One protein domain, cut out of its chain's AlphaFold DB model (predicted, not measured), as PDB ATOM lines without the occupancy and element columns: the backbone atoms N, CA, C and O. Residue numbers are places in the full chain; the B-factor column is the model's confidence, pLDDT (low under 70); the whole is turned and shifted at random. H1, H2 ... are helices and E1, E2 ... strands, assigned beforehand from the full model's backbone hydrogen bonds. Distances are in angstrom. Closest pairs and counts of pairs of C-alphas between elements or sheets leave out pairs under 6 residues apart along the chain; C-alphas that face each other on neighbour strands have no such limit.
ATOM      1  N   LEU A 183     -37.240 -18.151  42.336       71.25
ATOM      2  CA  LEU A 183     -36.342 -19.312  42.437       71.25
ATOM      3  C   LEU A 183     -34.947 -18.969  42.991       71.25
ATOM      4  O   LEU A 183     -34.195 -19.870  43.364       71.25
ATOM      5  N   ASP A 184     -34.565 -17.692  42.984       68.62
ATOM      6  CA  ASP A 184     -33.217 -17.198  43.300       68.62
ATOM      7  C   ASP A 184     -33.097 -16.568  44.696       68.62
ATOM      8  O   ASP A 184     -32.020 -16.093  45.078       68.62
ATOM      9  N   ARG A 185     -34.187 -16.575  45.466       79.75
ATOM     10  CA  ARG A 185     -34.266 -16.068  46.837       79.75
ATOM     11  C   ARG A 185     -34.831 -17.149  47.746       79.75
ATOM     12  O   ARG A 185     -35.575 -18.020  47.303       79.75
ATOM     13  N   GLY A 186     -34.450 -17.121  49.015       85.62
ATOM     14  CA  GLY A 186     -34.946 -18.071  49.997       85.62
ATOM     15  C   GLY A 186     -34.666 -17.634  51.424       85.62
ATOM     16  O   GLY A 186     -33.812 -16.787  51.677       85.62
ATOM     17  N   VAL A 187     -35.388 -18.235  52.358       88.81
ATOM     18  CA  VAL A 187     -35.300 -17.934  53.793       88.81
ATOM     19  C   VAL A 187     -34.405 -18.973  54.469       88.81
ATOM     20  O   VAL A 187     -34.461 -20.144  54.078       88.81
ATOM     21  N   PRO A 188     -33.570 -18.605  55.460       90.31
ATOM     22  CA  PRO A 188     -32.789 -19.558  56.242       90.31
ATOM     23  C   PRO A 188     -33.602 -20.763  56.703       90.31
ATOM     24  O   PRO A 188     -34.673 -20.638  57.292       90.31
ATOM     25  N   ALA A 189     -33.063 -21.954  56.462       89.56
ATOM     26  CA  ALA A 189     -33.713 -23.207  56.802       89.56
ATOM     27  C   ALA A 189     -34.064 -23.250  58.297       89.56
ATOM     28  O   ALA A 189     -35.164 -23.650  58.643       89.56
ATOM     29  N   GLU A 190     -33.182 -22.779  59.181       88.56
ATOM     30  CA  GLU A 190     -33.441 -22.721  60.629       88.56
ATOM     31  C   GLU A 190     -34.665 -21.878  61.003       88.56
ATOM     32  O   GLU A 190     -35.433 -22.263  61.884       88.56
ATOM     33  N   GLU A 191     -34.874 -20.760  60.311       89.50
ATOM     34  CA  GLU A 191     -36.024 -19.883  60.511       89.50
ATOM     35  C   GLU A 191     -37.310 -20.567  60.044       89.50
ATOM     36  O   GLU A 191     -38.273 -20.663  60.801       89.50
ATOM     37  N   VAL A 192     -37.287 -21.182  58.859       90.25
ATOM     38  CA  VAL A 192     -38.417 -21.970  58.342       90.25
ATOM     39  C   VAL A 192     -38.734 -23.160  59.257       90.25
ATOM     40  O   VAL A 192     -39.902 -23.458  59.506       90.25
ATOM     41  N   ALA A 193     -37.721 -23.821  59.822       90.19
ATOM     42  CA  ALA A 193     -37.905 -24.886  60.811       90.19
ATOM     43  C   ALA A 193     -38.591 -24.385  62.082       90.19
ATOM     44  O   ALA A 193     -39.452 -25.084  62.615       90.19
ATOM     45  N   ARG A 194     -38.230 -23.186  62.556       90.00
ATOM     46  CA  ARG A 194     -38.859 -22.549  63.719       90.00
ATOM     47  C   ARG A 194     -40.329 -22.249  63.446       90.00
ATOM     48  O   ARG A 194     -41.171 -22.626  64.253       90.00
ATOM     49  N   ILE A 195     -40.632 -21.679  62.278       87.75
ATOM     50  CA  ILE A 195     -42.003 -21.396  61.824       87.75
ATOM     51  C   ILE A 195     -42.818 -22.690  61.756       87.75
ATOM     52  O   ILE A 195     -43.921 -22.765  62.285       87.75
ATOM     53  N   LEU A 196     -42.248 -23.753  61.181       89.50
ATOM     54  CA  LEU A 196     -42.884 -25.069  61.086       89.50
ATOM     55  C   LEU A 196     -42.836 -25.884  62.385       89.50
ATOM     56  O   LEU A 196     -43.411 -26.974  62.435       89.50
ATOM     57  N   ARG A 197     -42.169 -25.395  63.435       88.62
ATOM     58  CA  ARG A 197     -41.982 -26.088  64.718       88.62
ATOM     59  C   ARG A 197     -41.438 -27.510  64.535       88.62
ATOM     60  O   ARG A 197     -42.027 -28.492  64.991       88.62
ATOM     61  N   VAL A 198     -40.343 -27.626  63.787       88.31
ATOM     62  CA  VAL A 198     -39.599 -28.873  63.559       88.31
ATOM     63  C   VAL A 198     -38.102 -28.626  63.696       88.31
ATOM     64  O   VAL A 198     -37.619 -27.514  63.520       88.31
ATOM     65  N   HIS A 199     -37.329 -29.678  63.968       88.19
ATOM     66  CA  HIS A 199     -35.872 -29.559  63.980       88.19
ATOM     67  C   HIS A 199     -35.334 -29.248  62.564       88.19
ATOM     68  O   HIS A 199     -35.798 -29.870  61.602       88.19
ATOM     69  N   PRO A 200     -34.309 -28.387  62.388       85.25
ATOM     70  CA  PRO A 200     -33.763 -28.052  61.067       85.25
ATOM     71  C   PRO A 200     -33.348 -29.269  60.225       85.25
ATOM     72  O   PRO A 200     -33.541 -29.315  59.010       85.25
ATOM     73  N   GLN A 201     -32.837 -30.323  60.872       84.31
ATOM     74  CA  GLN A 201     -32.486 -31.580  60.193       84.31
ATOM     75  C   GLN A 201     -33.694 -32.318  59.589       84.31
ATOM     76  O   GLN A 201     -33.518 -33.099  58.653       84.31
ATOM     77  N   THR A 202     -34.909 -32.094  60.091       87.81
ATOM     78  CA  THR A 202     -36.128 -32.738  59.587       87.81
ATOM     79  C   THR A 202     -36.432 -32.290  58.157       87.81
ATOM     80  O   THR A 202     -36.675 -33.136  57.299       87.81
ATOM     81  N   MET A 203     -36.277 -31.000  57.843       86.50
ATOM     82  CA  MET A 203     -36.458 -30.487  56.475       86.50
ATOM     83  C   MET A 203     -35.420 -31.058  55.501       86.50
ATOM     84  O   MET A 203     -35.732 -31.360  54.350       86.50
ATOM     85  N   TRP A 204     -34.191 -31.285  55.975       84.06
ATOM     86  CA  TRP A 204     -33.146 -31.960  55.202       84.06
ATOM     87  C   TRP A 204     -33.460 -33.430  54.928       84.06
ATOM     88  O   TRP A 204     -33.120 -33.947  53.861       84.06
ATOM     89  N   ARG A 205     -34.077 -34.124  55.892       85.44
ATOM     90  CA  ARG A 205     -34.559 -35.497  55.704       85.44
ATOM     91  C   ARG A 205     -35.691 -35.531  54.681       85.44
ATOM     92  O   ARG A 205     -35.666 -36.405  53.819       85.44
ATOM     93  N   TRP A 206     -36.619 -34.572  54.726       89.00
ATOM     94  CA  TRP A 206     -37.681 -34.444  53.724       89.00
ATOM     95  C   TRP A 206     -37.107 -34.247  52.327       89.00
ATOM     96  O   TRP A 206     -37.449 -35.012  51.431       89.00
ATOM     97  N   TRP A 207     -36.163 -33.314  52.154       86.56
ATOM     98  CA  TRP A 207     -35.527 -33.092  50.854       86.56
ATOM     99  C   TRP A 207     -34.829 -34.355  50.335       86.56
ATOM    100  O   TRP A 207     -35.093 -34.789  49.214       86.56
ATOM    101  N   ARG A 208     -33.989 -35.002  51.155       84.00
ATOM    102  CA  ARG A 208     -33.300 -36.242  50.758       84.00
ATOM    103  C   ARG A 208     -34.274 -37.354  50.381       84.00
ATOM    104  O   ARG A 208     -34.009 -38.095  49.440       84.00
ATOM    105  N   ARG A 209     -35.391 -37.472  51.100       84.56
ATOM    106  CA  ARG A 209     -36.404 -38.495  50.838       84.56
ATOM    107  C   ARG A 209     -37.177 -38.210  49.550       84.56
ATOM    108  O   ARG A 209     -37.345 -39.137  48.770       84.56
ATOM    109  N   PHE A 210     -37.543 -36.956  49.278       83.25
ATOM    110  CA  PHE A 210     -38.145 -36.556  47.998       83.25
ATOM    111  C   PHE A 210     -37.200 -36.761  46.816       83.25
ATOM    112  O   PHE A 210     -37.613 -37.327  45.808       83.25
ATOM    113  N   ALA A 211     -35.933 -36.363  46.957       79.19
ATOM    114  CA  ALA A 211     -34.922 -36.538  45.917       79.19
ATOM    115  C   ALA A 211     -34.615 -38.020  45.642       79.19
ATOM    116  O   ALA A 211     -34.368 -38.392  44.503       79.19
ATOM    117  N   LYS A 212     -34.648 -38.876  46.673       81.50
ATOM    118  CA  LYS A 212     -34.487 -40.329  46.509       81.50
ATOM    119  C   LYS A 212     -35.722 -40.984  45.883       81.50
ATOM    120  O   LYS A 212     -35.564 -41.904  45.095       81.50
ATOM    121  N   ALA A 213     -36.923 -40.542  46.257       81.81
ATOM    122  CA  ALA A 213     -38.176 -41.075  45.724       81.81
ATOM    123  C   ALA A 213     -38.435 -40.653  44.268       81.81
ATOM    124  O   ALA A 213     -39.159 -41.343  43.567       81.81
ATOM    125  N   ASN A 214     -37.838 -39.542  43.823       77.81
ATOM    126  CA  ASN A 214     -37.999 -39.003  42.473       77.81
ATOM    127  C   ASN A 214     -36.618 -38.751  41.837       77.81
ATOM    128  O   ASN A 214     -36.231 -37.590  41.673       77.81
ATOM    129  N   PRO A 215     -35.843 -39.809  41.527       73.25
ATOM    130  CA  PRO A 215     -34.465 -39.671  41.052       73.25
ATOM    131  C   PRO A 215     -34.364 -38.952  39.697       73.25
ATOM    132  O   PRO A 215     -33.403 -38.214  39.478       73.25
ATOM    133  N   ASP A 216     -35.374 -39.103  38.837       76.06
ATOM    134  CA  ASP A 216     -35.423 -38.507  37.493       76.06
ATOM    135  C   ASP A 216     -35.954 -37.066  37.496       76.06
ATOM    136  O   ASP A 216     -35.844 -36.324  36.516       76.06
ATOM    137  N   MET A 217     -36.532 -36.634  38.619       70.81
ATOM    138  CA  MET A 217     -37.122 -35.314  38.736       70.81
ATOM    139  C   MET A 217     -36.036 -34.291  39.072       70.81
ATOM    140  O   MET A 217     -35.351 -34.366  40.095       70.81
ATOM    141  N   LYS A 218     -35.890 -33.284  38.204       66.62
ATOM    142  CA  LYS A 218     -34.958 -32.174  38.431       66.62
ATOM    143  C   LYS A 218     -35.205 -31.554  39.817       66.62
ATOM    144  O   LYS A 218     -36.367 -31.301  40.144       66.62
ATOM    145  N   PRO A 219     -34.160 -31.193  40.592       67.62
ATOM    146  CA  PRO A 219     -34.319 -30.682  41.954       67.62
ATOM    147  C   PRO A 219     -35.323 -29.535  42.095       67.62
ATOM    148  O   PRO A 219     -36.008 -29.466  43.104       67.62
ATOM    149  N   ARG A 220     -35.446 -28.665  41.082       67.50
ATOM    150  CA  ARG A 220     -36.404 -27.546  41.047       67.50
ATOM    151  C   ARG A 220     -37.880 -27.964  41.047       67.50
ATOM    152  O   ARG A 220     -38.703 -27.218  41.550       67.50
ATOM    153  N   ASN A 221     -38.197 -29.132  40.494       73.56
ATOM    154  CA  ASN A 221     -39.566 -29.637  40.385       73.56
ATOM    155  C   ASN A 221     -39.960 -30.461  41.618       73.56
ATOM    156  O   ASN A 221     -41.107 -30.879  41.739       73.56
ATOM    157  N   LEU A 222     -39.022 -30.697  42.542       75.12
ATOM    158  CA  LEU A 222     -39.338 -31.348  43.801       75.12
ATOM    159  C   LEU A 222     -40.261 -30.446  44.617       75.12
ATOM    160  O   LEU A 222     -39.955 -29.275  44.846       75.12
ATOM    161  N   MET A 223     -41.334 -31.040  45.139       80.38
ATOM    162  CA  MET A 223     -42.273 -30.369  46.041       80.38
ATOM    163  C   MET A 223     -41.601 -29.832  47.314       80.38
ATOM    164  O   MET A 223     -42.138 -28.944  47.968       80.38
ATOM    165  N   TRP A 224     -40.428 -30.358  47.682       87.81
ATOM    166  CA  TRP A 224     -39.612 -29.834  48.773       87.81
ATOM    167  C   TRP A 224     -38.123 -29.952  48.469       87.81
ATOM    168  O   TRP A 224     -37.625 -31.023  48.108       87.81
ATOM    169  N   ARG A 225     -37.388 -28.860  48.687       85.12
ATOM    170  CA  ARG A 225     -35.932 -28.796  48.533       85.12
ATOM    171  C   ARG A 225     -35.335 -27.728  49.444       85.12
ATOM    172  O   ARG A 225     -35.972 -26.724  49.750       85.12
ATOM    173  N   CYS A 226     -34.087 -27.945  49.841       85.69
ATOM    174  CA  CYS A 226     -33.260 -26.937  50.497       85.69
ATOM    175  C   CYS A 226     -32.086 -26.608  49.562       85.69
ATOM    176  O   CYS A 226     -31.572 -27.490  48.883       85.69
ATOM    177  N   MET A 227     -31.661 -25.352  49.510       77.81
ATOM    178  CA  MET A 227     -30.544 -24.879  48.684       77.81
ATOM    179  C   MET A 227     -29.438 -24.375  49.609       77.81
ATOM    180  O   MET A 227     -29.744 -23.687  50.569       77.81
ATOM    181  N   GLY A 228     -28.165 -24.691  49.369       71.00
ATOM    182  CA  GLY A 228     -27.072 -24.298  50.276       71.00
ATOM    183  C   GLY A 228     -26.427 -25.471  51.021       71.00
ATOM    184  O   GLY A 228     -26.823 -26.629  50.865       71.00
ATOM    185  N   ARG A 229     -25.424 -25.184  51.863       66.12
ATOM    186  CA  ARG A 229     -24.763 -26.174  52.735       66.12
ATOM    187  C   ARG A 229     -25.046 -25.886  54.212       66.12
ATOM    188  O   ARG A 229     -24.756 -24.795  54.691       66.12
ATOM    189  N   ARG A 230     -25.498 -26.914  54.947       68.25
ATOM    190  CA  ARG A 230     -25.643 -26.929  56.420       68.25
ATOM    191  C   ARG A 230     -26.370 -25.682  56.961       68.25
ATOM    192  O   ARG A 230     -27.515 -25.468  56.585       68.25
ATOM    193  N   GLU A 231     -25.709 -24.899  57.813       66.81
ATOM    194  CA  GLU A 231     -26.213 -23.700  58.508       66.81
ATOM    195  C   GLU A 231     -26.543 -22.538  57.556       66.81
ATOM    196  O   GLU A 231     -27.292 -21.635  57.905       66.81
ATOM    197  N   ARG A 232     -26.030 -22.567  56.316       71.56
ATOM    198  CA  ARG A 232     -26.363 -21.590  55.264       71.56
ATOM    199  C   ARG A 232     -27.445 -22.076  54.309       71.56
ATOM    200  O   ARG A 232     -27.605 -21.517  53.228       71.56
ATOM    201  N   ALA A 233     -28.141 -23.163  54.637       80.19
ATOM    202  CA  ALA A 233     -29.227 -23.604  53.785       80.19
ATOM    203  C   ALA A 233     -30.398 -22.633  53.830       80.19
ATOM    204  O   ALA A 233     -30.775 -22.134  54.885       80.19
ATOM    205  N   LEU A 234     -30.977 -22.422  52.661       86.94
ATOM    206  CA  LEU A 234     -32.133 -21.600  52.397       86.94
ATOM    207  C   LEU A 234     -33.240 -22.500  51.838       86.94
ATOM    208  O   LEU A 234     -32.971 -23.425  51.065       86.94
ATOM    209  N   VAL A 235     -34.485 -22.237  52.212       89.06
ATOM    210  CA  VAL A 235     -35.661 -22.790  51.539       89.06
ATOM    211  C   VAL A 235     -36.111 -21.757  50.503       89.06
ATOM    212  O   VAL A 235     -36.405 -20.624  50.887       89.06
ATOM    213  N   PRO A 236     -36.099 -22.103  49.203       87.56
ATOM    214  CA  PRO A 236     -36.534 -21.214  48.132       87.56
ATOM    215  C   PRO A 236     -37.929 -20.616  48.335       87.56
ATOM    216  O   PRO A 236     -38.839 -21.296  48.809       87.56
ATOM    217  N   GLU A 237     -38.092 -19.355  47.940       86.56
ATOM    218  CA  GLU A 237     -39.337 -18.597  48.089       86.56
ATOM    219  C   GLU A 237     -40.502 -19.248  47.335       86.56
ATOM    220  O   GLU A 237     -41.607 -19.318  47.860       86.56
ATOM    221  N   ASP A 238     -40.268 -19.812  46.148       83.38
ATOM    222  CA  ASP A 238     -41.292 -20.556  45.405       83.38
ATOM    223  C   ASP A 238     -41.878 -21.729  46.201       83.38
ATOM    224  O   ASP A 238     -43.074 -21.980  46.119       83.38
ATOM    225  N   ILE A 239     -41.080 -22.413  47.022       86.94
ATOM    226  CA  ILE A 239     -41.566 -23.497  47.888       86.94
ATOM    227  C   ILE A 239     -42.380 -22.928  49.038       86.94
ATOM    228  O   ILE A 239     -43.441 -23.464  49.360       86.94
ATOM    229  N   LEU A 240     -41.884 -21.859  49.667       86.56
ATOM    230  CA  LEU A 240     -42.592 -21.198  50.761       86.56
ATOM    231  C   LEU A 240     -43.959 -20.711  50.283       86.56
ATOM    232  O   LEU A 240     -44.947 -20.948  50.966       86.56
ATOM    233  N   MET A 241     -44.032 -20.144  49.078       80.75
ATOM    234  CA  MET A 241     -45.272 -19.694  48.447       80.75
ATOM    235  C   MET A 241     -46.182 -20.862  48.062       80.75
ATOM    236  O   MET A 241     -47.352 -20.842  48.425       80.75
ATOM    237  N   VAL A 242     -45.666 -21.921  47.423       78.94
ATOM    238  CA  VAL A 242     -46.461 -23.121  47.083       78.94
ATOM    239  C   VAL A 242     -47.104 -23.727  48.331       78.94
ATOM    240  O   VAL A 242     -48.292 -24.042  48.328       78.94
ATOM    241  N   TRP A 243     -46.356 -23.833  49.431       79.31
ATOM    242  CA  TRP A 243     -46.870 -24.372  50.692       79.31
ATOM    243  C   TRP A 243     -47.547 -23.338  51.593       79.31
ATOM    244  O   TRP A 243     -48.191 -23.724  52.568       79.31
ATOM    245  N   GLY A 244     -47.491 -22.053  51.236       77.06
ATOM    246  CA  GLY A 244     -48.112 -20.959  51.978       77.06
ATOM    247  C   GLY A 244     -47.483 -20.756  53.348       77.06
ATOM    248  O   GLY A 244     -48.163 -20.320  54.270       77.06
ATOM    249  N   ILE A 245     -46.211 -21.110  53.499       85.06
ATOM    250  CA  ILE A 245     -45.470 -20.913  54.738       85.06
ATOM    251  C   ILE A 245     -45.250 -19.403  54.896       85.06
ATOM    252  O   ILE A 245     -44.678 -18.801  53.988       85.06
ATOM    253  N   PRO A 246     -45.685 -18.785  56.005       80.69
ATOM    254  CA  PRO A 246     -45.446 -17.368  56.249       80.69
ATOM    255  C   PRO A 246     -43.950 -17.124  56.478       80.69
ATOM    256  O   PRO A 246     -43.278 -17.956  57.085       80.69
ATOM    257  N   TYR A 247     -43.420 -16.008  55.979       82.19
ATOM    258  CA  TYR A 247     -42.040 -15.576  56.212       82.19
ATOM    259  C   TYR A 247     -41.922 -14.053  56.105       82.19
ATOM    260  O   TYR A 247     -42.700 -13.406  55.401       82.19
ATOM    261  N   GLU A 248     -40.922 -13.479  56.773       76.06
ATOM    262  CA  GLU A 248     -40.617 -12.054  56.658       76.06
ATOM    263  C   GLU A 248     -39.838 -11.768  55.366       76.06
ATOM    264  O   GLU A 248     -38.857 -12.443  55.041       76.06
ATOM    265  N   LYS A 249     -40.236 -10.730  54.617       68.25
ATOM    266  CA  LYS A 249     -39.530 -10.335  53.381       68.25
ATOM    267  C   LYS A 249     -38.090  -9.879  53.652       68.25
ATOM    268  O   LYS A 249     -37.224 -10.086  52.806       68.25
ATOM    269  N   SER A 250     -37.826  -9.298  54.823       65.31
ATOM    270  CA  SER A 250     -36.486  -8.941  55.319       65.31
ATOM    271  C   SER A 250     -35.562 -10.158  55.455       65.31
ATOM    272  O   SER A 250     -34.352 -10.035  55.257       65.31
ATOM    273  N   SER A 251     -36.118 -11.340  55.736       71.81
ATOM    274  CA  SER A 251     -35.375 -12.596  55.876       71.81
ATOM    275  C   SER A 251     -35.011 -13.255  54.545       71.81
ATOM    276  O   SER A 251     -34.235 -14.218  54.528       71.81
ATOM    277  N   LEU A 252     -35.533 -12.759  53.414       76.44
ATOM    278  CA  LEU A 252     -35.187 -13.278  52.095       76.44
ATOM    279  C   LEU A 252     -33.715 -13.010  51.789       76.44
ATOM    280  O   LEU A 252     -33.272 -11.880  51.584       76.44
ATOM    281  N   ARG A 253     -32.950 -14.093  51.682       78.00
ATOM    282  CA  ARG A 253     -31.552 -14.065  51.270       78.00
ATOM    283  C   ARG A 253     -31.429 -14.532  49.836       78.00
ATOM    284  O   ARG A 253     -32.144 -15.417  49.364       78.00
ATOM    285  N   ARG A 254     -30.470 -13.943  49.136       70.81
ATOM    286  CA  ARG A 254     -30.108 -14.377  47.792       70.81
ATOM    287  C   ARG A 254     -29.468 -15.761  47.856       70.81
ATOM    288  O   ARG A 254     -28.554 -15.982  48.647       70.81
ATOM    289  N   ILE A 255     -29.906 -16.670  46.992       69.50
ATOM    290  CA  ILE A 255     -29.287 -17.989  46.848       69.50
ATOM    291  C   ILE A 255     -28.061 -17.829  45.940       69.50
ATOM    292  O   ILE A 255     -28.186 -17.617  44.730       69.50
ATOM    293  N   TYR A 256     -26.859 -17.893  46.520       58.94
ATOM    294  CA  TYR A 256     -25.616 -17.759  45.759       58.94
ATOM    295  C   TYR A 256     -25.301 -19.016  44.945       58.94
ATOM    296  O   TYR A 256     -25.497 -20.150  45.383       58.94
ATOM    297  N   PHE A 257     -24.748 -18.794  43.748       52.81
ATOM    298  CA  PHE A 257     -24.386 -19.847  42.797       52.81
ATOM    299  C   PHE A 257     -23.398 -20.872  43.376       52.81
ATOM    300  O   PHE A 257     -23.505 -22.063  43.101       52.81
ATOM    301  N   GLU A 258     -22.459 -20.407  44.198       53.66
ATOM    302  CA  GLU A 258     -21.423 -21.231  44.832       53.66
ATOM    303  C   GLU A 258     -21.977 -22.115  45.962       53.66
ATOM    304  O   GLU A 258     -21.371 -23.124  46.326       53.66
ATOM    305  N   GLU A 259     -23.139 -21.758  46.513       48.62
ATOM    306  CA  GLU A 259     -23.703 -22.402  47.699       48.62
ATOM    307  C   GLU A 259     -24.723 -23.493  47.346       48.62
ATOM    308  O   GLU A 259     -24.860 -24.471  48.088       48.62
ATOM    309  N   ALA A 260     -25.406 -23.397  46.203       51.38
ATOM    310  CA  ALA A 260     -26.400 -24.389  45.816       51.38
ATOM    311  C   ALA A 260     -25.773 -25.599  45.088       51.38
ATOM    312  O   ALA A 260     -25.185 -25.521  44.012       51.38
ATOM    313  N   TYR A 261     -25.889 -26.769  45.714       43.28
ATOM    314  CA  TYR A 261     -25.409 -28.042  45.181       43.28
ATOM    315  C   TYR A 261     -26.341 -28.509  44.045       43.28
ATOM    316  O   TYR A 261     -27.546 -28.604  44.258       43.28
ATOM    317  N   ARG A 262     -25.801 -28.832  42.858       49.31
ATOM    318  CA  ARG A 262     -26.552 -29.355  41.686       49.31
ATOM    319  C   ARG A 262     -27.645 -28.416  41.134       49.31
ATOM    320  O   ARG A 262     -28.779 -28.833  40.908       49.31
ATOM    321  N   ILE A 263     -27.302 -27.152  40.881       55.03
ATOM    322  CA  ILE A 263     -28.204 -26.201  40.205       55.03
ATOM    323  C   ILE A 263     -28.316 -26.543  38.712       55.03
ATOM    324  O   ILE A 263     -27.305 -26.554  38.001       55.03
ATOM    325  N   ASP A 264     -29.548 -26.756  38.247       56.91
ATOM    326  CA  ASP A 264     -29.903 -26.926  36.832       56.91
ATOM    327  C   ASP A 264     -29.521 -25.687  35.990       56.91
ATOM    328  O   ASP A 264     -29.481 -24.558  36.491       56.91
ATOM    329  N   ALA A 265     -29.244 -25.874  34.697       57.53
ATOM    330  CA  ALA A 265     -28.769 -24.820  33.794       57.53
ATOM    331  C   ALA A 265     -29.750 -23.638  33.684       57.53
ATOM    332  O   ALA A 265     -29.327 -22.486  33.610       57.53
ATOM    333  N   GLU A 266     -31.054 -23.902  33.751       55.97
ATOM    334  CA  GLU A 266     -32.098 -22.872  33.726       55.97
ATOM    335  C   GLU A 266     -32.176 -22.064  35.027       55.97
ATOM    336  O   GLU A 266     -32.349 -20.851  34.979       55.97
ATOM    337  N   VAL A 267     -31.983 -22.688  36.195       57.03
ATOM    338  CA  VAL A 267     -31.937 -21.964  37.481       57.03
ATOM    339  C   VAL A 267     -30.670 -21.112  37.551       57.03
ATOM    340  O   VAL A 267     -30.702 -19.971  38.000       57.03
ATOM    341  N   ARG A 268     -29.557 -21.615  37.006       61.78
ATOM    342  CA  ARG A 268     -28.332 -20.833  36.797       61.78
ATOM    343  C   ARG A 268     -28.571 -19.651  35.853       61.78
ATOM    344  O   ARG A 268     -28.091 -18.554  36.132       61.78
ATOM    345  N   ALA A 269     -29.325 -19.855  34.772       58.69
ATOM    346  CA  ALA A 269     -29.713 -18.794  33.850       58.69
ATOM    347  C   ALA A 269     -30.644 -17.769  34.511       58.69
ATOM    348  O   ALA A 269     -30.432 -16.581  34.310       58.69
ATOM    349  N   ALA A 270     -31.594 -18.191  35.346       57.47
ATOM    350  CA  ALA A 270     -32.498 -17.311  36.088       57.47
ATOM    351  C   ALA A 270     -31.769 -16.501  37.171       57.47
ATOM    352  O   ALA A 270     -31.971 -15.297  37.261       57.47
ATOM    353  N   ILE A 271     -30.851 -17.112  37.932       57.47
ATOM    354  CA  ILE A 271     -29.981 -16.405  38.890       57.47
ATOM    355  C   ILE A 271     -29.097 -15.387  38.157       57.47
ATOM    356  O   ILE A 271     -28.915 -14.261  38.626       57.47
ATOM    357  N   ALA A 272     -28.553 -15.760  36.994       56.94
ATOM    358  CA  ALA A 272     -27.784 -14.852  36.149       56.94
ATOM    359  C   ALA A 272     -28.658 -13.732  35.561       56.94
ATOM    360  O   ALA A 272     -28.215 -12.591  35.500       56.94
ATOM    361  N   GLU A 273     -29.895 -14.027  35.169       53.59
ATOM    362  CA  GLU A 273     -30.856 -13.063  34.634       53.59
ATOM    363  C   GLU A 273     -31.350 -12.098  35.717       53.59
ATOM    364  O   GLU A 273     -31.359 -10.894  35.500       53.59
ATOM    365  N   ASN A 274     -31.627 -12.568  36.932       52.59
ATOM    366  CA  ASN A 274     -31.930 -11.690  38.060       52.59
ATOM    367  C   ASN A 274     -30.705 -10.880  38.492       52.59
ATOM    368  O   ASN A 274     -30.837  -9.699  38.812       52.59
ATOM    369  N   ARG A 275     -29.483 -11.423  38.385       51.66
ATOM    370  CA  ARG A 275     -28.257 -10.611  38.505       51.66
ATOM    371  C   ARG A 275     -28.197  -9.497  37.455       51.66
ATOM    372  O   ARG A 275     -27.698  -8.430  37.777       51.66
ATOM    373  N   ARG A 276     -28.729  -9.717  36.247       51.62
ATOM    374  CA  ARG A 276     -28.855  -8.678  35.208       51.62
ATOM    375  C   ARG A 276     -30.011  -7.701  35.469       51.62
ATOM    376  O   ARG A 276     -29.952  -6.577  34.996       51.62
ATOM    377  N   ARG A 277     -31.062  -8.104  36.187       50.66
ATOM    378  CA  ARG A 277     -32.238  -7.255  36.461       50.66
ATOM    379  C   ARG A 277     -32.087  -6.349  37.685       50.66
ATOM    380  O   ARG A 277     -32.702  -5.291  37.708       50.66
ATOM    381  N   THR A 278     -31.314  -6.765  38.691       45.09
ATOM    382  CA  THR A 278     -31.289  -6.094  40.010       45.09
ATOM    383  C   THR A 278     -30.196  -5.030  40.131       45.09
ATOM    384  O   THR A 278     -30.395  -4.030  40.808       45.09
TER     385      THR A 278
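What this domain is: This is residues 183 to 278 of the 733 residues of an uncharacterized protein of Mycobacterium syngnathidarum (UniProt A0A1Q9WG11). A tiny antiparallel sheet, E1 with E2, sits between longer helices H2 and H4; short H1 and H3 lead off it. The order is E1 H1 H2 E2 H3 H4 in 96 printed residues, class mostly helix. It is compact: radius of gyration of the C-alphas 12.8 A, spans 37, 34, 23 A.

Where its parts are: E1, residues 185 to 188, begins at C-alpha (-34.266, -16.068, 46.837); E2 is residues 234 to 236. H1 is residues 189 to 195, H3 237 to 243. H2, 200 to 213, spans 20.6 A; H4, 265 to 278, 19.9 A, ends at C-alpha (-31.289, -6.094, 40.010).

How they stand to each other: N 187 of E1 and O 235 of E2 are within hydrogen-bond range, 3.0 A. H1 touches only residues 200 to 203 of H2, closest C-alphas 193 and 200, 5.2 A. In H1, H3 and H4 every O i to N i+4 pair is within range, in H2 9 of 10.

The domain as a whole: The printed part has no cut; links H2-E2 and H3-H4 are long. 33 residues, among them 255 to 278, are under pLDDT 70.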